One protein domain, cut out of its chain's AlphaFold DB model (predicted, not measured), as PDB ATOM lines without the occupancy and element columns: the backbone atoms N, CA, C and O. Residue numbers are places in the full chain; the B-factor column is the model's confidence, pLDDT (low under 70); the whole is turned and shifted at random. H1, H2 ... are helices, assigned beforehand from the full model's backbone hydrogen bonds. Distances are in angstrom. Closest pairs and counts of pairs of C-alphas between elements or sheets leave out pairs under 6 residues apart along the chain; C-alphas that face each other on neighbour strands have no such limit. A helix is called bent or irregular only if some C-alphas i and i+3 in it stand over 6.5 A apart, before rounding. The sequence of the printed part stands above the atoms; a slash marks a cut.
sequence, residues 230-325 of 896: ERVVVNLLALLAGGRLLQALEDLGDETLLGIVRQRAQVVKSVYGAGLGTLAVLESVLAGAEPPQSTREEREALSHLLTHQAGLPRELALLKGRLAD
ATOM      1  N   GLU A 230      18.220  27.089  11.170       85.44
ATOM      2  CA  GLU A 230      16.774  27.356  11.159       85.44
ATOM      3  C   GLU A 230      16.322  28.188  12.360       85.44
ATOM      4  O   GLU A 230      15.557  29.138  12.235       85.44
ATOM      5  N   ARG A 231      16.838  27.878  13.545       86.94
ATOM      6  CA  ARG A 231      16.512  28.614  14.768       86.94
ATOM      7  C   ARG A 231      17.116  30.017  14.777       86.94
ATOM      8  O   ARG A 231      16.482  30.937  15.288       86.94
ATOM      9  N   VAL A 232      18.303  30.195  14.191       87.88
ATOM     10  CA  VAL A 232      18.895  31.524  13.965       87.88
ATOM     11  C   VAL A 232      18.003  32.343  13.031       87.88
ATOM     12  O   VAL A 232      17.674  33.483  13.358       87.88
ATOM     13  N   VAL A 233      17.550  31.748  11.919       91.38
ATOM     14  CA  VAL A 233      16.599  32.374  10.987       91.38
ATOM     15  C   VAL A 233      15.349  32.811  11.739       91.38
ATOM     16  O   VAL A 233      15.014  33.991  11.728       91.38
ATOM     17  N   VAL A 234      14.694  31.897  12.454       91.69
ATOM     18  CA  VAL A 234      13.453  32.188  13.183       91.69
ATOM     19  C   VAL A 234      13.650  33.277  14.250       91.69
ATOM     20  O   VAL A 234      12.791  34.150  14.376       91.69
ATOM     21  N   ASN A 235      14.778  33.297  14.971       91.62
ATOM     22  CA  ASN A 235      15.071  34.337  15.963       91.62
ATOM     23  C   ASN A 235      15.209  35.730  15.324       91.62
ATOM     24  O   ASN A 235      14.589  36.690  15.787       91.62
ATOM     25  N   LEU A 236      15.962  35.837  14.225       93.50
ATOM     26  CA  LEU A 236      16.124  37.103  13.506       93.50
ATOM     27  C   LEU A 236      14.824  37.542  12.817       93.50
ATOM     28  O   LEU A 236      14.524  38.734  12.795       93.50
ATOM     29  N   LEU A 237      14.010  36.603  12.319       94.75
ATOM     30  CA  LEU A 237      12.672  36.897  11.795       94.75
ATOM     31  C   LEU A 237      11.735  37.424  12.887       94.75
ATOM     32  O   LEU A 237      10.974  38.355  12.625       94.75
ATOM     33  N   ALA A 238      11.787  36.864  14.100       94.94
ATOM     34  CA  ALA A 238      10.978  37.326  15.226       94.94
ATOM     35  C   ALA A 238      11.361  38.758  15.630       94.94
ATOM     36  O   ALA A 238      10.480  39.604  15.786       94.94
ATOM     37  N   LEU A 239      12.665  39.054  15.709       95.44
ATOM     38  CA  LEU A 239      13.168  40.402  15.986       95.44
ATOM     39  C   LEU A 239      12.784  41.399  14.887       95.44
ATOM     40  O   LEU A 239      12.294  42.487  15.186       95.44
ATOM     41  N   LEU A 240      12.944  41.016  13.617       95.56
ATOM     42  CA  LEU A 240      12.543  41.846  12.483       95.56
ATOM     43  C   LEU A 240      11.032  42.121  12.504       95.56
ATOM     44  O   LEU A 240      10.619  43.256  12.282       95.56
ATOM     45  N   ALA A 241      10.206  41.118  12.815       96.31
ATOM     46  CA  ALA A 241       8.759  41.280  12.943       96.31
ATOM     47  C   ALA A 241       8.383  42.208  14.113       96.31
ATOM     48  O   ALA A 241       7.544  43.092  13.938       96.31
ATOM     49  N   GLY A 242       9.030  42.064  15.275       96.25
ATOM     50  CA  GLY A 242       8.861  42.970  16.417       96.25
ATOM     51  C   GLY A 242       9.240  44.411  16.074       96.25
ATOM     52  O   GLY A 242       8.493  45.344  16.359       96.25
ATOM     53  N   GLY A 243      10.352  44.599  15.364       96.19
ATOM     54  CA  GLY A 243      10.770  45.912  14.887       96.19
ATOM     55  C   GLY A 243       9.800  46.529  13.881       96.19
ATOM     56  O   GLY A 243       9.501  47.712  13.985       96.19
ATOM     57  N   ARG A 244       9.225  45.735  12.970       95.88
ATOM     58  CA  ARG A 244       8.175  46.184  12.033       95.88
ATOM     59  C   ARG A 244       6.901  46.628  12.757       95.88
ATOM     60  O   ARG A 244       6.256  47.578  12.326       95.88
ATOM     61  N   LEU A 245       6.554  45.976  13.869       97.06
ATOM     62  CA  LEU A 245       5.462  46.421  14.738       97.06
ATOM     63  C   LEU A 245       5.797  47.749  15.430       97.06
ATOM     64  O   LEU A 245       4.939  48.624  15.503       97.06
ATOM     65  N   LEU A 246       7.041  47.932  15.884       96.44
ATOM     66  CA  LEU A 246       7.489  49.189  16.488       96.44
ATOM     67  C   LEU A 246       7.500  50.341  15.473       96.44
ATOM     68  O   LEU A 246       7.037  51.428  15.801       96.44
ATOM     69  N   GLN A 247       7.925  50.094  14.229       94.88
ATOM     70  CA  GLN A 247       7.848  51.065  13.123       94.88
ATOM     71  C   GLN A 247       6.417  51.548  12.841       94.88
ATOM     72  O   GLN A 247       6.221  52.645  12.330       94.88
ATOM     73  N   ALA A 248       5.399  50.736  13.147       93.62
ATOM     74  CA  ALA A 248       4.003  51.145  12.991       93.62
ATOM     75  C   ALA A 248       3.521  52.077  14.120       93.62
ATOM     76  O   ALA A 248       2.493  52.735  13.965       93.62
ATOM     77  N   LEU A 249       4.238  52.127  15.250       93.50
ATOM     78  CA  LEU A 249       3.917  52.957  16.417       93.50
ATOM     79  C   LEU A 249       4.826  54.183  16.559       93.50
ATOM     80  O   LEU A 249       4.416  55.182  17.151       93.50
ATOM     81  N   GLU A 250       6.056  54.097  16.061       92.44
ATOM     82  CA  GLU A 250       7.106  55.105  16.194       92.44
ATOM     83  C   GLU A 250       7.826  55.317  14.857       92.44
ATOM     84  O   GLU A 250       7.894  54.415  14.025       92.44
ATOM     85  N   ASP A 251       8.417  56.498  14.667       86.19
ATOM     86  CA  ASP A 251       9.226  56.809  13.483       86.19
ATOM     87  C   ASP A 251      10.613  56.147  13.580       86.19
ATOM     88  O   ASP A 251      11.608  56.756  13.979       86.19
ATOM     89  N   LEU A 252      10.658  54.844  13.295       88.81
ATOM     90  CA  LEU A 252      11.875  54.036  13.272       88.81
ATOM     91  C   LEU A 252      12.271  53.736  11.817       88.81
ATOM     92  O   LEU A 252      11.603  52.981  11.113       88.81
ATOM     93  N   GLY A 253      13.389  54.295  11.358       88.19
ATOM     94  CA  GLY A 253      13.874  54.076   9.992       88.19
ATOM     95  C   GLY A 253      14.316  52.629   9.723       88.19
ATOM     96  O   GLY A 253      14.853  51.958  10.607       88.19
ATOM     97  N   ASP A 254      14.151  52.165   8.480       87.88
ATOM     98  CA  ASP A 254      14.527  50.805   8.052       87.88
ATOM     99  C   ASP A 254      16.007  50.479   8.317       87.88
ATOM    100  O   ASP A 254      16.317  49.384   8.781       87.88
ATOM    101  N   GLU A 255      16.921  51.434   8.115       87.56
ATOM    102  CA  GLU A 255      18.347  51.244   8.428       87.56
ATOM    103  C   GLU A 255      18.615  51.089   9.927       87.56
ATOM    104  O   GLU A 255      19.508  50.342  10.323       87.56
ATOM    105  N   THR A 256      17.834  51.757  10.782       85.06
ATOM    106  CA  THR A 256      17.973  51.588  12.236       85.06
ATOM    107  C   THR A 256      17.500  50.200  12.646       85.06
ATOM    108  O   THR A 256      18.191  49.517  13.398       85.06
ATOM    109  N   LEU A 257      16.372  49.742  12.095       88.69
ATOM    110  CA  LEU A 257      15.878  48.385  12.317       88.69
ATOM    111  C   LEU A 257      16.879  47.328  11.826       88.69
ATOM    112  O   LEU A 257      17.195  46.393  12.560       88.69
ATOM    113  N   LEU A 258      17.433  47.487  10.622       88.62
ATOM    114  CA  LEU A 258      18.484  46.597  10.127       88.62
ATOM    115  C   LEU A 258      19.730  46.648  11.018       88.62
ATOM    116  O   LEU A 258      20.296  45.601  11.308       88.62
ATOM    117  N   GLY A 259      20.120  47.821  11.523       85.75
ATOM    118  CA  GLY A 259      21.191  47.971  12.511       85.75
ATOM    119  C   GLY A 259      20.970  47.139  13.779       85.75
ATOM    120  O   GLY A 259      21.883  46.445  14.225       85.75
ATOM    121  N   ILE A 260      19.745  47.133  14.310       85.25
ATOM    122  CA  ILE A 260      19.357  46.320  15.473       85.25
ATOM    123  C   ILE A 260      19.455  44.821  15.149       85.25
ATOM    124  O   ILE A 260      20.040  44.050  15.912       85.25
ATOM    125  N   VAL A 261      18.944  44.394  13.988       89.31
ATOM    126  CA  VAL A 261      19.027  42.990  13.546       89.31
ATOM    127  C   VAL A 261      20.485  42.564  13.320       89.31
ATOM    128  O   VAL A 261      20.863  41.468  13.737       89.31
ATOM    129  N   ARG A 262      21.333  43.435  12.748       88.56
ATOM    130  CA  ARG A 262      22.787  43.222  12.606       88.56
ATOM    131  C   ARG A 262      23.449  43.014  13.964       88.56
ATOM    132  O   ARG A 262      24.192  42.050  14.136       88.56
ATOM    133  N   GLN A 263      23.167  43.888  14.930       82.44
ATOM    134  CA  GLN A 263      23.715  43.783  16.282       82.44
ATOM    135  C   GLN A 263      23.287  42.472  16.947       82.44
ATOM    136  O   GLN A 263      24.119  41.773  17.527       82.44
ATOM    137  N   ARG A 264      22.016  42.072  16.808       84.56
ATOM    138  CA  ARG A 264      21.564  40.787  17.347       84.56
ATOM    139  C   ARG A 264      22.254  39.613  16.663       84.56
ATOM    140  O   ARG A 264      22.708  38.713  17.357       84.56
ATOM    141  N   ALA A 265      22.400  39.625  15.341       83.81
ATOM    142  CA  ALA A 265      23.120  38.580  14.617       83.81
ATOM    143  C   ALA A 265      24.597  38.474  15.046       83.81
ATOM    144  O   ALA A 265      25.132  37.368  15.114       83.81
ATOM    145  N   GLN A 266      25.247  39.591  15.399       79.75
ATOM    146  CA  GLN A 266      26.593  39.585  15.985       79.75
ATOM    147  C   GLN A 266      26.617  38.925  17.367       79.75
ATOM    148  O   GLN A 266      27.492  38.099  17.614       79.75
ATOM    149  N   VAL A 267      25.647  39.229  18.236       75.75
ATOM    150  CA  VAL A 267      25.514  38.580  19.553       75.75
ATOM    151  C   VAL A 267      25.247  37.080  19.399       75.75
ATOM    152  O   VAL A 267      25.893  36.260  20.050       75.75
ATOM    153  N   VAL A 268      24.341  36.693  18.495       75.25
ATOM    154  CA  VAL A 268      24.070  35.280  18.188       75.25
ATOM    155  C   VAL A 268      25.348  34.603  17.680       75.25
ATOM    156  O   VAL A 268      25.674  33.514  18.148       75.25
ATOM    157  N   LYS A 269      26.149  35.272  16.840       78.44
ATOM    158  CA  LYS A 269      27.448  34.743  16.405       78.44
ATOM    159  C   LYS A 269      28.465  34.630  17.538       78.44
ATOM    160  O   LYS A 269      29.164  33.625  17.589       78.44
ATOM    161  N   SER A 270      28.562  35.604  18.442       63.00
ATOM    162  CA  SER A 270      29.513  35.531  19.559       63.00
ATOM    163  C   SER A 270      29.164  34.428  20.557       63.00
ATOM    164  O   SER A 270      30.062  33.843  21.151       63.00
ATOM    165  N   VAL A 271      27.871  34.137  20.739       61.66
ATOM    166  CA  VAL A 271      27.399  33.126  21.697       61.66
ATOM    167  C   VAL A 271      27.352  31.722  21.078       61.66
ATOM    168  O   VAL A 271      27.688  30.751  21.751       61.66
ATOM    169  N   TYR A 272      26.946  31.601  19.808       65.19
ATOM    170  CA  TYR A 272      26.635  30.315  19.170       65.19
ATOM    171  C   TYR A 272      27.465  29.992  17.916       65.19
ATOM    172  O   TYR A 272      27.331  28.901  17.369       65.19
ATOM    173  N   GLY A 273      28.298  30.913  17.423       64.44
ATOM    174  CA  GLY A 273      29.160  30.700  16.250       64.44
ATOM    175  C   GLY A 273      28.477  30.831  14.878       64.44
ATOM    176  O   GLY A 273      29.166  30.813  13.860       64.44
ATOM    177  N   ALA A 274      27.157  31.029  14.829       71.06
ATOM    178  CA  ALA A 274      26.353  31.206  13.610       71.06
ATOM    179  C   ALA A 274      25.519  32.498  13.691       71.06
ATOM    180  O   ALA A 274      25.299  33.009  14.784       71.06
ATOM    181  N   GLY A 275      25.074  33.070  12.568       80.12
ATOM    182  CA  GLY A 275      24.261  34.297  12.569       80.12
ATOM    183  C   GLY A 275      24.503  35.221  11.384       80.12
ATOM    184  O   GLY A 275      23.567  35.823  10.861       80.12
ATOM    185  N   LEU A 276      25.761  35.347  10.952       87.31
ATOM    186  CA  LEU A 276      26.130  36.313   9.914       87.31
ATOM    187  C   LEU A 276      25.752  35.853   8.505       87.31
ATOM    188  O   LEU A 276      25.387  36.699   7.695       87.31
ATOM    189  N   GLY A 277      25.800  34.549   8.212       86.00
ATOM    190  CA  GLY A 277      25.333  34.040   6.918       86.00
ATOM    191  C   GLY A 277      23.825  34.241   6.765       86.00
ATOM    192  O   GLY A 277      23.351  34.720   5.736       86.00
ATOM    193  N   THR A 278      23.075  33.976   7.837       89.69
ATOM    194  CA  THR A 278      21.629  34.225   7.904       89.69
ATOM    195  C   THR A 278      21.291  35.704   7.726       89.69
ATOM    196  O   THR A 278      20.405  36.049   6.942       89.69
ATOM    197  N   LEU A 279      22.006  36.584   8.432       92.69
ATOM    198  CA  LEU A 279      21.860  38.031   8.302       92.69
ATOM    199  C   LEU A 279      22.097  38.481   6.857       92.69
ATOM    200  O   LEU A 279      21.252  39.180   6.309       92.69
ATOM    201  N   ALA A 280      23.189  38.039   6.231       91.69
ATOM    202  CA  ALA A 280      23.526  38.417   4.862       91.69
ATOM    203  C   ALA A 280      22.429  38.009   3.862       91.69
ATOM    204  O   ALA A 280      22.071  38.786   2.978       91.69
ATOM    205  N   VAL A 281      21.835  36.820   4.033       92.75
ATOM    206  CA  VAL A 281      20.672  36.387   3.242       92.75
ATOM    207  C   VAL A 281      19.477  37.317   3.466       92.75
ATOM    208  O   VAL A 281      18.896  37.791   2.491       92.75
ATOM    209  N   LEU A 282      19.113  37.610   4.719       93.44
ATOM    210  CA  LEU A 282      17.985  38.498   5.030       93.44
ATOM    211  C   LEU A 282      18.182  39.905   4.454       93.44
ATOM    212  O   LEU A 282      17.250  40.460   3.874       93.44
ATOM    213  N   GLU A 283      19.383  40.469   4.578       93.12
ATOM    214  CA  GLU A 283      19.723  41.789   4.047       93.12
ATOM    215  C   GLU A 283      19.634  41.837   2.524       93.12
ATOM    216  O   GLU A 283      18.983  42.735   1.988       93.12
ATOM    217  N   SER A 284      20.210  40.853   1.826       91.31
ATOM    218  CA  SER A 284      20.116  40.772   0.366       91.31
ATOM    219  C   SER A 284      18.669  40.649  -0.101       91.31
ATOM    220  O   SER A 284      18.248  41.400  -0.980       91.31
ATOM    221  N   VAL A 285      17.876  39.771   0.521       91.69
ATOM    222  CA  VAL A 285      16.458  39.607   0.166       91.69
ATOM    223  C   VAL A 285      15.690  40.912   0.395       91.69
ATOM    224  O   VAL A 285      14.942  41.343  -0.481       91.69
ATOM    225  N   LEU A 286      15.878  41.580   1.539       90.88
ATOM    226  CA  LEU A 286      15.204  42.849   1.836       90.88
ATOM    227  C   LEU A 286      15.615  43.967   0.867       90.88
ATOM    228  O   LEU A 286      14.757  44.746   0.440       90.88
ATOM    229  N   ALA A 287      16.885  44.000   0.462       89.12
ATOM    230  CA  ALA A 287      17.402  44.917  -0.552       89.12
ATOM    231  C   ALA A 287      16.924  44.585  -1.981       89.12
ATOM    232  O   ALA A 287      17.088  45.404  -2.885       89.12
ATOM    233  N   GLY A 288      16.319  43.411  -2.205       86.56
ATOM    234  CA  GLY A 288      15.972  42.916  -3.541       86.56
ATOM    235  C   GLY A 288      17.193  42.505  -4.373       86.56
ATOM    236  O   GLY A 288      17.127  42.519  -5.599       86.56
ATOM    237  N   ALA A 289      18.304  42.182  -3.713       87.94
ATOM    238  CA  ALA A 289      19.527  41.671  -4.316       87.94
ATOM    239  C   ALA A 289      19.562  40.136  -4.271       87.94
ATOM    240  O   ALA A 289      18.872  39.506  -3.469       87.94
ATOM    241  N   GLU A 290      20.395  39.527  -5.118       85.75
ATOM    242  CA  GLU A 290      20.599  38.077  -5.104       85.75
ATOM    243  C   GLU A 290      21.202  37.631  -3.753       85.75
ATOM    244  O   GLU A 290      22.236  38.169  -3.338       85.75
ATOM    245  N   PRO A 291      20.569  36.688  -3.027       89.62
ATOM    246  CA  PRO A 291      21.068  36.250  -1.735       89.62
ATOM    247  C   PRO A 291      22.374  35.464  -1.886       89.62
ATOM    248  O   PRO A 291      22.468  34.597  -2.763       89.62
ATOM    249  N   PRO A 292      23.377  35.716  -1.028       82.62
ATOM    250  CA  PRO A 292      24.613  34.949  -1.035       82.62
ATOM    251  C   PRO A 292      24.330  33.480  -0.692       82.62
ATOM    252  O   PRO A 292      23.413  33.170   0.064       82.62
ATOM    253  N   GLN A 293      25.106  32.574  -1.291       84.81
ATOM    254  CA  GLN A 293      24.986  31.113  -1.135       84.81
ATOM    255  C   GLN A 293      26.365  30.429  -1.049       84.81
ATOM    256  O   GLN A 293      26.516  29.229  -1.302       84.81
ATOM    257  N   SER A 294      27.397  31.204  -0.723       70.19
ATOM    258  CA  SER A 294      28.795  30.779  -0.665       70.19
ATOM    259  C   SER A 294      29.067  29.866   0.531       70.19
ATOM    260  O   SER A 294      29.747  28.842   0.401       70.19
ATOM    261  N   THR A 295      28.453  30.156   1.678       73.75
ATOM    262  CA  THR A 295      28.612  29.373   2.907       73.75
ATOM    263  C   THR A 295      27.473  28.372   3.105       73.75
ATOM    264  O   THR A 295      26.412  28.447   2.484       73.75
ATOM    265  N   ARG A 296      27.698  27.375   3.971       74.38
ATOM    266  CA  ARG A 296      26.662  26.399   4.340       74.38
ATOM    267  C   ARG A 296      25.480  27.074   5.046       74.38
ATOM    268  O   ARG A 296      24.344  26.778   4.696       74.38
ATOM    269  N   GLU A 297      25.760  27.995   5.971       82.31
ATOM    270  CA  GLU A 297      24.741  28.761   6.701       82.31
ATOM    271  C   GLU A 297      23.850  29.561   5.736       82.31
ATOM    272  O   GLU A 297      22.631  29.488   5.829       82.31
ATOM    273  N   GLU A 298      24.441  30.256   4.761       86.31
ATOM    274  CA  GLU A 298      23.708  31.001   3.726       86.31
ATOM    275  C   GLU A 298      22.739  30.115   2.927       86.31
ATOM    276  O   GLU A 298      21.568  30.459   2.752       86.31
ATOM    277  N   ARG A 299      23.206  28.943   2.473       83.25
ATOM    278  CA  ARG A 299      22.371  27.995   1.719       83.25
ATOM    279  C   ARG A 299      21.226  27.443   2.562       83.25
ATOM    280  O   ARG A 299      20.098  27.363   2.080       83.25
ATOM    281  N   GLU A 300      21.503  27.069   3.809       85.38
ATOM    282  CA  GLU A 300      20.491  26.564   4.741       85.38
ATOM    283  C   GLU A 300      19.460  27.649   5.095       85.38
ATOM    284  O   GLU A 300      18.260  27.376   5.073       85.38
ATOM    285  N   ALA A 301      19.899  28.887   5.341       88.94
ATOM    286  CA  ALA A 301      19.025  30.015   5.654       88.94
ATOM    287  C   ALA A 301      18.103  30.378   4.481       88.94
ATOM    288  O   ALA A 301      16.890  30.498   4.664       88.94
ATOM    289  N   LEU A 302      18.655  30.504   3.266       90.31
ATOM    290  CA  LEU A 302      17.863  30.782   2.065       90.31
ATOM    291  C   LEU A 302      16.865  29.653   1.784       90.31
ATOM    292  O   LEU A 302      15.697  29.925   1.513       90.31
ATOM    293  N   SER A 303      17.307  28.397   1.896       85.19
ATOM    294  CA  SER A 303      16.439  27.226   1.746       85.19
ATOM    295  C   SER A 303      15.266  27.281   2.727       85.19
ATOM    296  O   SER A 303      14.110  27.229   2.310       85.19
ATOM    297  N   HIS A 304      15.541  27.503   4.017       88.38
ATOM    298  CA  HIS A 304      14.507  27.580   5.047       88.38
ATOM    299  C   HIS A 304      13.491  28.705   4.778       88.38
ATOM    300  O   HIS A 304      12.285  28.483   4.912       88.38
ATOM    301  N   LEU A 305      13.953  29.888   4.350       90.50
ATOM    302  CA  LEU A 305      13.093  31.026   4.000       90.50
ATOM    303  C   LEU A 305      12.193  30.743   2.793       90.50
ATOM    304  O   LEU A 305      11.017  31.104   2.821       90.50
ATOM    305  N   LEU A 306      12.720  30.094   1.751       87.88
ATOM    306  CA  LEU A 306      11.948  29.743   0.555       87.88
ATOM    307  C   LEU A 306      10.929  28.637   0.850       87.88
ATOM    308  O   LEU A 306       9.770  28.757   0.457       87.88
ATOM    309  N   THR A 307      11.319  27.603   1.603       87.62
ATOM    310  CA  THR A 307      10.414  26.516   2.018       87.62
ATOM    311  C   THR A 307       9.242  27.038   2.849       87.62
ATOM    312  O   THR A 307       8.106  26.615   2.646       87.62
ATOM    313  N   HIS A 308       9.491  27.986   3.757       88.06
ATOM    314  CA  HIS A 308       8.476  28.493   4.686       88.06
ATOM    315  C   HIS A 308       7.896  29.859   4.299       88.06
ATOM    316  O   HIS A 308       7.172  30.474   5.088       88.06
ATOM    317  N   GLN A 309       8.149  30.330   3.076       89.31
ATOM    318  CA  GLN A 309       7.719  31.644   2.589       89.31
ATOM    319  C   GLN A 309       6.213  31.886   2.781       89.31
ATOM    320  O   GLN A 309       5.780  32.981   3.155       89.31
ATOM    321  N   ALA A 310       5.390  30.860   2.546       86.00
ATOM    322  CA  ALA A 310       3.942  30.952   2.705       86.00
ATOM    323  C   ALA A 310       3.530  31.245   4.160       86.00
ATOM    324  O   ALA A 310       2.585  32.012   4.373       86.00
ATOM    325  N   GLY A 311       4.271  30.695   5.130       86.06
ATOM    326  CA  GLY A 311       4.034  30.803   6.571       86.06
ATOM    327  C   GLY A 311       4.599  32.062   7.234       86.06
ATOM    328  O   GLY A 311       4.380  32.249   8.436       86.06
ATOM    329  N   LEU A 312       5.293  32.927   6.478       91.38
ATOM    330  CA  LEU A 312       5.776  34.213   6.982       91.38
ATOM    331  C   LEU A 312       4.603  35.105   7.420       91.38
ATOM    332  O   LEU A 312       3.613  35.235   6.686       91.38
ATOM    333  N   PRO A 313       4.703  35.735   8.602       92.19
ATOM    334  CA  PRO A 313       3.617  36.508   9.175       92.19
ATOM    335  C   PRO A 313       3.463  37.873   8.479       92.19
ATOM    336  O   PRO A 313       4.352  38.330   7.757       92.19
ATOM    337  N   ARG A 314       2.321  38.541   8.688       91.69
ATOM    338  CA  ARG A 314       1.966  39.806   8.007       91.69
ATOM    339  C   ARG A 314       2.984  40.929   8.228       91.69
ATOM    340  O   ARG A 314       3.189  41.749   7.342       91.69
ATOM    341  N   GLU A 315       3.641  40.931   9.383       94.69
ATOM    342  CA  GLU A 315       4.690  41.878   9.761       94.69
ATOM    343  C   GLU A 315       5.903  41.803   8.813       94.69
ATOM    344  O   GLU A 315       6.639  42.774   8.653       94.69
ATOM    345  N   LEU A 316       6.084  40.665   8.133       94.69
ATOM    346  CA  LEU A 316       7.174  40.388   7.200       94.69
ATOM    347  C   LEU A 316       6.699  40.337   5.738       94.69
ATOM    348  O   LEU A 316       7.323  39.685   4.901       94.69
ATOM    349  N   ALA A 317       5.610  41.038   5.403       92.19
ATOM    350  CA  ALA A 317       5.046  41.056   4.051       92.19
ATOM    351  C   ALA A 317       6.053  41.506   2.973       92.19
ATOM    352  O   ALA A 317       6.069  40.931   1.885       92.19
ATOM    353  N   LEU A 318       6.928  42.474   3.281       90.25
ATOM    354  CA  LEU A 318       7.992  42.908   2.368       90.25
ATOM    355  C   LEU A 318       8.969  41.765   2.063       90.25
ATOM    356  O   LEU A 318       9.229  41.480   0.897       90.25
ATOM    357  N   LEU A 319       9.468  41.085   3.102       93.06
ATOM    358  CA  LEU A 319      10.366  39.937   2.955       93.06
ATOM    359  C   LEU A 319       9.690  38.825   2.143       93.06
ATOM    360  O   LEU A 319      10.281  38.293   1.210       93.06
ATOM    361  N   LYS A 320       8.422  38.524   2.451       92.94
ATOM    362  CA  LYS A 320       7.618  37.535   1.722       92.94
ATOM    363  C   LYS A 320       7.485  37.878   0.238       92.94
ATOM    364  O   LYS A 320       7.621  36.980  -0.590       92.94
ATOM    365  N   GLY A 321       7.234  39.147  -0.089       90.94
ATOM    366  CA  GLY A 321       7.160  39.635  -1.465       90.94
ATOM    367  C   GLY A 321       8.485  39.469  -2.205       90.94
ATOM    368  O   GLY A 321       8.502  38.894  -3.284       90.94
ATOM    369  N   ARG A 322       9.599  39.879  -1.585       91.75
ATOM    370  CA  ARG A 322      10.950  39.747  -2.158       91.75
ATOM    371  C   ARG A 322      11.384  38.296  -2.354       91.75
ATOM    372  O   ARG A 322      12.022  37.981  -3.348       91.75
ATOM    373  N   LEU A 323      11.009  37.395  -1.445       89.81
ATOM    374  CA  LEU A 323      11.303  35.966  -1.592       89.81
ATOM    375  C   LEU A 323      10.629  35.343  -2.824       89.81
ATOM    376  O   LEU A 323      11.138  34.355  -3.338       89.81
ATOM    377  N   ALA A 324       9.518  35.910  -3.315       85.75
ATOM    378  CA  ALA A 324       8.784  35.365  -4.461       85.75
ATOM    379  C   ALA A 324       9.545  35.525  -5.785       85.75
ATOM    380  O   ALA A 324       9.274  34.793  -6.737       85.75
ATOM    381  N   ASP A 325      10.507  36.449  -5.823       82.69
ATOM    382  CA  ASP A 325      11.376  36.683  -6.975       82.69
ATOM    383  C   ASP A 325      12.455  35.591  -7.111       82.69
ATOM    384  O   ASP A 325      13.072  35.443  -8.170       82.69
TER     385      ASP A 325
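Overview. This is residues 230 to 325 of the 896 residues of a protein of Rhodothermales bacterium (UniProt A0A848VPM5). A splayed three-helix bundle runs up and down, with H2 folding back on H1 and H3 folding back on H2, and H4 and H5 pack across H1 and H3, away from H2. H4 meets the first residues of H1, and H5 meets H1 farther along. The printed part has 96 residues with five named helices, H1 to H5 in chain order, and no named strand, an all-helix class. It is compact, with a radius of gyration of the C-alphas of 12.5 A and spans of 37 by 31 by 21 A.

Along the chain. Find C-alpha 230 at (16.774, 27.356, 11.159); from there H1 runs through residue 247, 25.4 A. H2, residues 254 to 272, covers 26.3 A. H3 is residues 276 to 287 and H4 is residues 296 to 307. H5, residues 314 to 323, ends with C-alpha 323 at (11.303, 35.966, -1.592); it is irregular, with C-alphas 315 and 318 8.2 A apart.

Arrangement. Begin with the up-and-down bundle of H1, H2 and H3, each running against the one before. H1 and H2 form a helical hairpin at a shallow tilt of 30 degrees, their closest C-alphas, Gly 243 and Leu 257, 6.2 A apart. H2 and H3 form another, at 16 degrees, closest at Ala 265 and Leu 276, C-alphas 6.0 A apart. H1 and H3 only just touch, with 3 pairs of C-alphas within 8 A, closest at Val 233 and Thr 278, 6.2 A. H4 touches H3, the closest C-alphas being Gly 277 and Glu 298, 4.7 A. H5 touches H1, closest at C-alphas of Ala 241 and Glu 315, 5.2 A. H2 is apart from H4 and H5. Each O i to N i+4 pair is within hydrogen-bond range in H1, H2, H3 and H4; in H5, 4 of 6 are.

Size, cuts and confidence. The two C-alphas farthest apart, Leu 249 and Ser 294, are 37.5 A apart. The printed part has no cut and no long link. Look at residues 270 to 273 for pLDDT under 70.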